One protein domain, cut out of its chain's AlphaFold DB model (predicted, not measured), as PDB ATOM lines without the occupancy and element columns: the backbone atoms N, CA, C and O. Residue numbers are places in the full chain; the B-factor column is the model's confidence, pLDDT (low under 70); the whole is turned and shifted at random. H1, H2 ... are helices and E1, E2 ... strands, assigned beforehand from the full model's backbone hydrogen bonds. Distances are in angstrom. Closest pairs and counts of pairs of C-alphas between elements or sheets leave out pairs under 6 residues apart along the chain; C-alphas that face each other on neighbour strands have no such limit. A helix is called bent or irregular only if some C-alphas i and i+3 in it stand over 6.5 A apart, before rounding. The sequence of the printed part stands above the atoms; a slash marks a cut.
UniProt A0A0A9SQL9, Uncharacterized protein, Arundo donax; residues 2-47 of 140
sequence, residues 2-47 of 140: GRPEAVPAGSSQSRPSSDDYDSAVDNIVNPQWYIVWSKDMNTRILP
ATOM      1  N   GLY A   2      34.677 -25.985 -27.192       85.56
ATOM      2  CA  GLY A   2      35.911 -25.305 -27.625       85.56
ATOM      3  C   GLY A   2      36.493 -25.895 -28.916       85.56
ATOM      4  O   GLY A   2      35.748 -26.470 -29.710       85.56
ATOM      5  N   ARG A   3      37.810 -25.769 -29.100       90.12
ATOM      6  CA  ARG A   3      38.574 -26.427 -30.172       90.12
ATOM      7  C   ARG A   3      39.061 -27.814 -29.718       90.12
ATOM      8  O   ARG A   3      39.895 -27.871 -28.811       90.12
ATOM      9  N   PRO A   4      38.551 -28.920 -30.293       91.06
ATOM     10  CA  PRO A   4      38.968 -30.261 -29.900       91.06
ATOM     11  C   PRO A   4      40.237 -30.714 -30.642       91.06
ATOM     12  O   PRO A   4      40.342 -30.528 -31.854       91.06
ATOM     13  N   GLU A   5      41.166 -31.361 -29.937       93.38
ATOM     14  CA  GLU A   5      42.254 -32.144 -30.544       93.38
ATOM     15  C   GLU A   5      41.904 -33.636 -30.622       93.38
ATOM     16  O   GLU A   5      41.219 -34.172 -29.751       93.38
ATOM     17  N   ALA A   6      42.381 -34.322 -31.663       93.00
ATOM     18  CA  ALA A   6      42.245 -35.773 -31.771       93.00
ATOM     19  C   ALA A   6      43.310 -36.467 -30.914       93.00
ATOM     20  O   ALA A   6      44.505 -36.300 -31.155       93.00
ATOM     21  N   VAL A   7      42.876 -37.274 -29.948       91.69
ATOM     22  CA  VAL A   7      43.757 -38.023 -29.050       91.69
ATOM     23  C   VAL A   7      43.449 -39.519 -29.174       91.69
ATOM     24  O   VAL A   7      42.299 -39.923 -29.017       91.69
ATOM     25  N   PRO A   8      44.445 -40.379 -29.451       86.50
ATOM     26  CA  PRO A   8      44.224 -41.819 -29.510       86.50
ATOM     27  C   PRO A   8      44.012 -42.414 -28.111       86.50
ATOM     28  O   PRO A   8      44.596 -41.968 -27.118       86.50
ATOM     29  N   ALA A   9      43.208 -43.478 -28.034       85.75
ATOM     30  CA  ALA A   9      43.026 -44.232 -26.799       85.75
ATOM     31  C   ALA A   9      44.375 -44.787 -26.298       85.75
ATOM     32  O   ALA A   9      45.132 -45.382 -27.063       85.75
ATOM     33  N   GLY A  10      44.674 -44.589 -25.010       85.44
ATOM     34  CA  GLY A  10      45.955 -44.983 -24.409       85.44
ATOM     35  C   GLY A  10      47.070 -43.933 -24.502       85.44
ATOM     36  O   GLY A  10      48.201 -44.224 -24.120       85.44
ATOM     37  N   SER A  11      46.770 -42.720 -24.978       87.00
ATOM     38  CA  SER A  11      47.702 -41.588 -24.914       87.00
ATOM     39  C   SER A  11      48.102 -41.257 -23.468       87.00
ATOM     40  O   SER A  11      47.296 -41.364 -22.542       87.00
ATOM     41  N   SER A  12      49.347 -40.817 -23.273       88.25
ATOM     42  CA  SER A  12      49.863 -40.318 -21.991       88.25
ATOM     43  C   SER A  12      49.596 -38.821 -21.770       88.25
ATOM     44  O   SER A  12      50.077 -38.241 -20.795       88.25
ATOM     45  N   GLN A  13      48.844 -38.177 -22.669       89.12
ATOM     46  CA  GLN A  13      48.500 -36.761 -22.568       89.12
ATOM     47  C   GLN A  13      47.583 -36.478 -21.372       89.12
ATOM     48  O   GLN A  13      46.541 -37.103 -21.194       89.12
ATOM     49  N   SER A  14      47.961 -35.480 -20.576       88.19
ATOM     50  CA  SER A  14      47.212 -35.000 -19.404       88.19
ATOM     51  C   SER A  14      46.761 -33.538 -19.522       88.19
ATOM     52  O   SER A  14      46.113 -33.005 -18.620       88.19
ATOM     53  N   ARG A  15      47.122 -32.883 -20.628       89.12
ATOM     54  CA  ARG A  15      46.836 -31.486 -20.968       89.12
ATOM     55  C   ARG A  15      46.785 -31.338 -22.497       89.12
ATOM     56  O   ARG A  15      47.331 -32.223 -23.168       89.12
ATOM     57  N   PRO A  16      46.222 -30.234 -23.024       91.06
ATOM     58  CA  PRO A  16      46.280 -29.933 -24.451       91.06
ATOM     59  C   PRO A  16      47.708 -30.019 -24.996       91.06
ATOM     60  O   PRO A  16      48.664 -29.664 -24.297       91.06
ATOM     61  N   SER A  17      47.859 -30.454 -26.246       90.12
ATOM     62  CA  SER A  17      49.155 -30.437 -26.938       90.12
ATOM     63  C   SER A  17      49.647 -29.017 -27.253       90.12
ATOM     64  O   SER A  17      50.853 -28.786 -27.328       90.12
ATOM     65  N   SER A  18      48.716 -28.072 -27.401       90.38
ATOM     66  CA  SER A  18      48.945 -26.652 -27.678       90.38
ATOM     67  C   SER A  18      47.849 -25.806 -27.023       90.38
ATOM     68  O   SER A  18      46.747 -26.300 -26.781       90.38
ATOM     69  N   ASP A  19      48.118 -24.516 -26.820       87.50
ATOM     70  CA  ASP A  19      47.133 -23.520 -26.367       87.50
ATOM     71  C   ASP A  19      46.003 -23.290 -27.392       87.50
ATOM     72  O   ASP A  19      44.988 -22.650 -27.105       87.50
ATOM     73  N   ASP A  20      46.151 -23.848 -28.596       90.69
ATOM     74  CA  ASP A  20      45.101 -23.872 -29.607       90.69
ATOM     75  C   ASP A  20      43.966 -24.856 -29.317       90.69
ATOM     76  O   ASP A  20      42.929 -24.800 -29.983       90.69
ATOM     77  N   TYR A  21      44.127 -25.727 -28.323       90.81
ATOM     78  CA  TYR A  21      43.155 -26.763 -28.016       90.81
ATOM     79  C   TYR A  21      42.585 -26.617 -26.611       90.81
ATOM     80  O   TYR A  21      43.270 -26.345 -25.630       90.81
ATOM     81  N   ASP A  22      41.281 -26.836 -26.534       89.62
ATOM     82  CA  ASP A  22      40.470 -26.666 -25.335       89.62
ATOM     83  C   ASP A  22      40.015 -28.000 -24.740       89.62
ATOM     84  O   ASP A  22      39.779 -28.116 -23.538       89.62
ATOM     85  N   SER A  23      39.800 -28.991 -25.600       91.56
ATOM     86  CA  SER A  23      39.267 -30.308 -25.259       91.56
ATOM     87  C   SER A  23      39.891 -31.361 -26.165       91.56
ATOM     88  O   SER A  23      40.594 -31.023 -27.115       91.56
ATOM     89  N   ALA A  24      39.648 -32.634 -25.876       92.75
ATOM     90  CA  ALA A  24      40.104 -33.733 -26.714       92.75
ATOM     91  C   ALA A  24      38.955 -34.676 -27.084       92.75
ATOM     92  O   ALA A  24      37.971 -34.799 -26.352       92.75
ATOM     93  N   VAL A  25      39.083 -35.328 -28.235       94.00
ATOM     94  CA  VAL A  25      38.129 -36.301 -28.785       94.00
ATOM     95  C   VAL A  25      38.870 -37.469 -29.423       94.00
ATOM     96  O   VAL A  25      40.040 -37.349 -29.776       94.00
ATOM     97  N   ASP A  26      38.179 -38.583 -29.631       92.62
ATOM     98  CA  ASP A  26      38.703 -39.718 -30.395       92.62
ATOM     99  C   ASP A  26      38.727 -39.470 -31.897       92.62
ATOM    100  O   ASP A  26      39.689 -39.811 -32.585       92.62
ATOM    101  N   ASN A  27      37.655 -38.876 -32.411       89.62
ATOM    102  CA  ASN A  27      37.484 -38.601 -33.823       89.62
ATOM    103  C   ASN A  27      36.819 -37.233 -34.001       89.62
ATOM    104  O   ASN A  27      35.729 -36.989 -33.492       89.62
ATOM    105  N   ILE A  28      37.469 -36.347 -34.758       89.38
ATOM    106  CA  ILE A  28      36.987 -34.978 -35.010       89.38
ATOM    107  C   ILE A  28      35.664 -34.979 -35.796       89.38
ATOM    108  O   ILE A  28      34.843 -34.085 -35.615       89.38
ATOM    109  N   VAL A  29      35.446 -35.974 -36.660       91.06
ATOM    110  CA  VAL A  29      34.259 -36.068 -37.521       91.06
ATOM    111  C   VAL A  29      33.092 -36.739 -36.798       91.06
ATOM    112  O   VAL A  29      31.956 -36.291 -36.928       91.06
ATOM    113  N   ASN A  30      33.358 -37.809 -36.044       91.31
ATOM    114  CA  ASN A  30      32.326 -38.563 -35.327       91.31
ATOM    115  C   ASN A  30      32.802 -38.977 -33.926       91.31
ATOM    116  O   ASN A  30      33.217 -40.125 -33.743       91.31
ATOM    117  N   PRO A  31      32.774 -38.052 -32.956       91.69
ATOM    118  CA  PRO A  31      33.305 -38.292 -31.622       91.69
ATOM    119  C   PRO A  31      32.427 -39.271 -30.834       91.69
ATOM    120  O   PRO A  31      31.230 -39.043 -30.651       91.69
ATOM    121  N   GLN A  32      33.019 -40.354 -30.334       92.25
ATOM    122  CA  GLN A  32      32.359 -41.286 -29.416       92.25
ATOM    123  C   GLN A  32      32.673 -40.980 -27.954       92.25
ATOM    124  O   GLN A  32      31.867 -41.288 -27.072       92.25
ATOM    125  N   TRP A  33      33.829 -40.376 -27.684       90.19
ATOM    126  CA  TRP A  33      34.193 -39.935 -26.348       90.19
ATOM    127  C   TRP A  33      34.859 -38.567 -26.375       90.19
ATOM    128  O   TRP A  33      35.516 -38.171 -27.335       90.19
ATOM    129  N   TYR A  34      34.671 -37.842 -25.279       90.94
ATOM    130  CA  TYR A  34      35.192 -36.501 -25.092       90.94
ATOM    131  C   TYR A  34      36.024 -36.459 -23.818       90.94
ATOM    132  O   TYR A  34      35.648 -37.036 -22.797       90.94
ATOM    133  N   ILE A  35      37.126 -35.728 -23.872       91.56
ATOM    134  CA  ILE A  35      37.999 -35.454 -22.741       91.56
ATOM    135  C   ILE A  35      37.946 -33.958 -22.456       91.56
ATOM    136  O   ILE A  35      38.204 -33.120 -23.324       91.56
ATOM    137  N   VAL A  36      37.641 -33.633 -21.204       92.31
ATOM    138  CA  VAL A  36      37.852 -32.305 -20.631       92.31
ATOM    139  C   VAL A  36      39.075 -32.397 -19.732       92.31
ATOM    140  O   VAL A  36      39.142 -33.263 -18.859       92.31
ATOM    141  N   TRP A  37      40.055 -31.526 -19.955       91.56
ATOM    142  CA  TRP A  37      41.293 -31.520 -19.182       91.56
ATOM    143  C   TRP A  37      41.037 -31.156 -17.721       91.56
ATOM    144  O   TRP A  37      40.213 -30.292 -17.421       91.56
ATOM    145  N   SER A  38      41.798 -31.758 -16.804       89.19
ATOM    146  CA  SER A  38      41.611 -31.569 -15.358       89.19
ATOM    147  C   SER A  38      41.665 -30.101 -14.924       89.19
ATOM    148  O   SER A  38      40.951 -29.711 -14.004       89.19
ATOM    149  N   LYS A  39      42.472 -29.276 -15.608       87.31
ATOM    150  CA  LYS A  39      42.584 -27.827 -15.368       87.31
ATOM    151  C   LYS A  39      41.245 -27.098 -15.531       87.31
ATOM    152  O   LYS A  39      40.958 -26.177 -14.773       87.31
ATOM    153  N   ASP A  40      40.433 -27.530 -16.488       87.00
ATOM    154  CA  ASP A  40      39.212 -26.846 -16.916       87.00
ATOM    155  C   ASP A  40      37.934 -27.602 -16.513       87.00
ATOM    156  O   ASP A  40      36.823 -27.188 -16.839       87.00
ATOM    157  N   MET A  41      38.069 -28.705 -15.772       89.81
ATOM    158  CA  MET A  41      36.953 -29.562 -15.367       89.81
ATOM    159  C   MET A  41      35.888 -28.792 -14.568       89.81
ATOM    160  O   MET A  41      34.701 -28.886 -14.867       89.81
ATOM    161  N   ASN A  42      36.311 -27.985 -13.592       89.38
ATOM    162  CA  ASN A  42      35.400 -27.265 -12.690       89.38
ATOM    163  C   ASN A  42      34.760 -26.020 -13.324       89.38
ATOM    164  O   ASN A  42      33.814 -25.472 -12.768       89.38
ATOM    165  N   THR A  43      35.291 -25.545 -14.450       90.44
ATOM    166  CA  THR A  43      34.809 -24.338 -15.134       90.44
ATOM    167  C   THR A  43      34.007 -24.667 -16.388       90.44
ATOM    168  O   THR A  43      33.167 -23.867 -16.793       90.44
ATOM    169  N   ARG A  44      34.245 -25.833 -17.009       86.69
ATOM    170  CA  ARG A  44      33.641 -26.217 -18.294       86.69
ATOM    171  C   ARG A  44      32.619 -27.350 -18.213       86.69
ATOM    172  O   ARG A  44      31.959 -27.610 -19.216       86.69
ATOM    173  N   ILE A  45      32.471 -28.016 -17.066       91.62
ATOM    174  CA  ILE A  45      31.454 -29.058 -16.868       91.62
ATOM    175  C   ILE A  45      30.319 -28.506 -16.005       91.62
ATOM    176  O   ILE A  45      30.519 -28.191 -14.835       91.62
ATOM    177  N   LEU A  46      29.117 -28.442 -16.583       93.25
ATOM    178  CA  LEU A  46      27.879 -28.128 -15.873       93.25
ATOM    179  C   LEU A  46      26.966 -29.365 -15.882       93.25
ATOM    180  O   LEU A  46      26.376 -29.675 -16.919       93.25
ATOM    181  N   PRO A  47      26.840 -30.095 -14.760       92.75
ATOM    182  CA  PRO A  47      25.892 -31.197 -14.656       92.75
ATOM    183  C   PRO A  47      24.455 -30.658 -14.644       92.75
ATOM    184  O   PRO A  47      24.029 -30.052 -13.665       92.75
TER     185      PRO A  47
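This is residues 2 to 47 of the 140 residues of an uncharacterized protein of Arundo donax (UniProt A0A0A9SQL9). What is the shape? There is little regular structure: two short parallel strands, E1 and E2, lie side by side among long loops, with the short helix H1 at one end. Residues 34 to 35 pair antiparallel with residues 24 to 25 of E2. How large is it? The 46 printed residues, mixed in class with under half in named elements, are compact, with a radius of gyration of the C-alphas of 10.3 A and spans of 24 by 21 by 20 A.

Where are the strands? E1 is residues 4 to 6, 6.7 A, from C-alpha 4 at (38.968, -30.261, -29.900); E2 is residues 23 to 25, 7.0 A. And the helix? H1, residues 38 to 44, 10.0 A, ends at C-alpha 44 (33.641, -26.217, -18.294); it is irregular, C-alphas 39 and 42 being 7.7 A apart.

How do E1 and E2 stand? They are parallel at 40 degrees; N 5 and O 23, 2.9 A apart, are within hydrogen-bond range. And H1? It is apart from E1; 1 of its 3 O i to N i+4 pairs and 1 of 4 O i to N i+3 pairs are within range.

Which links are long? E1 to E2, 16 residues, and E2 to H1, 12. Any cut or low confidence? The printed part has no cut, and no printed residue is under 70.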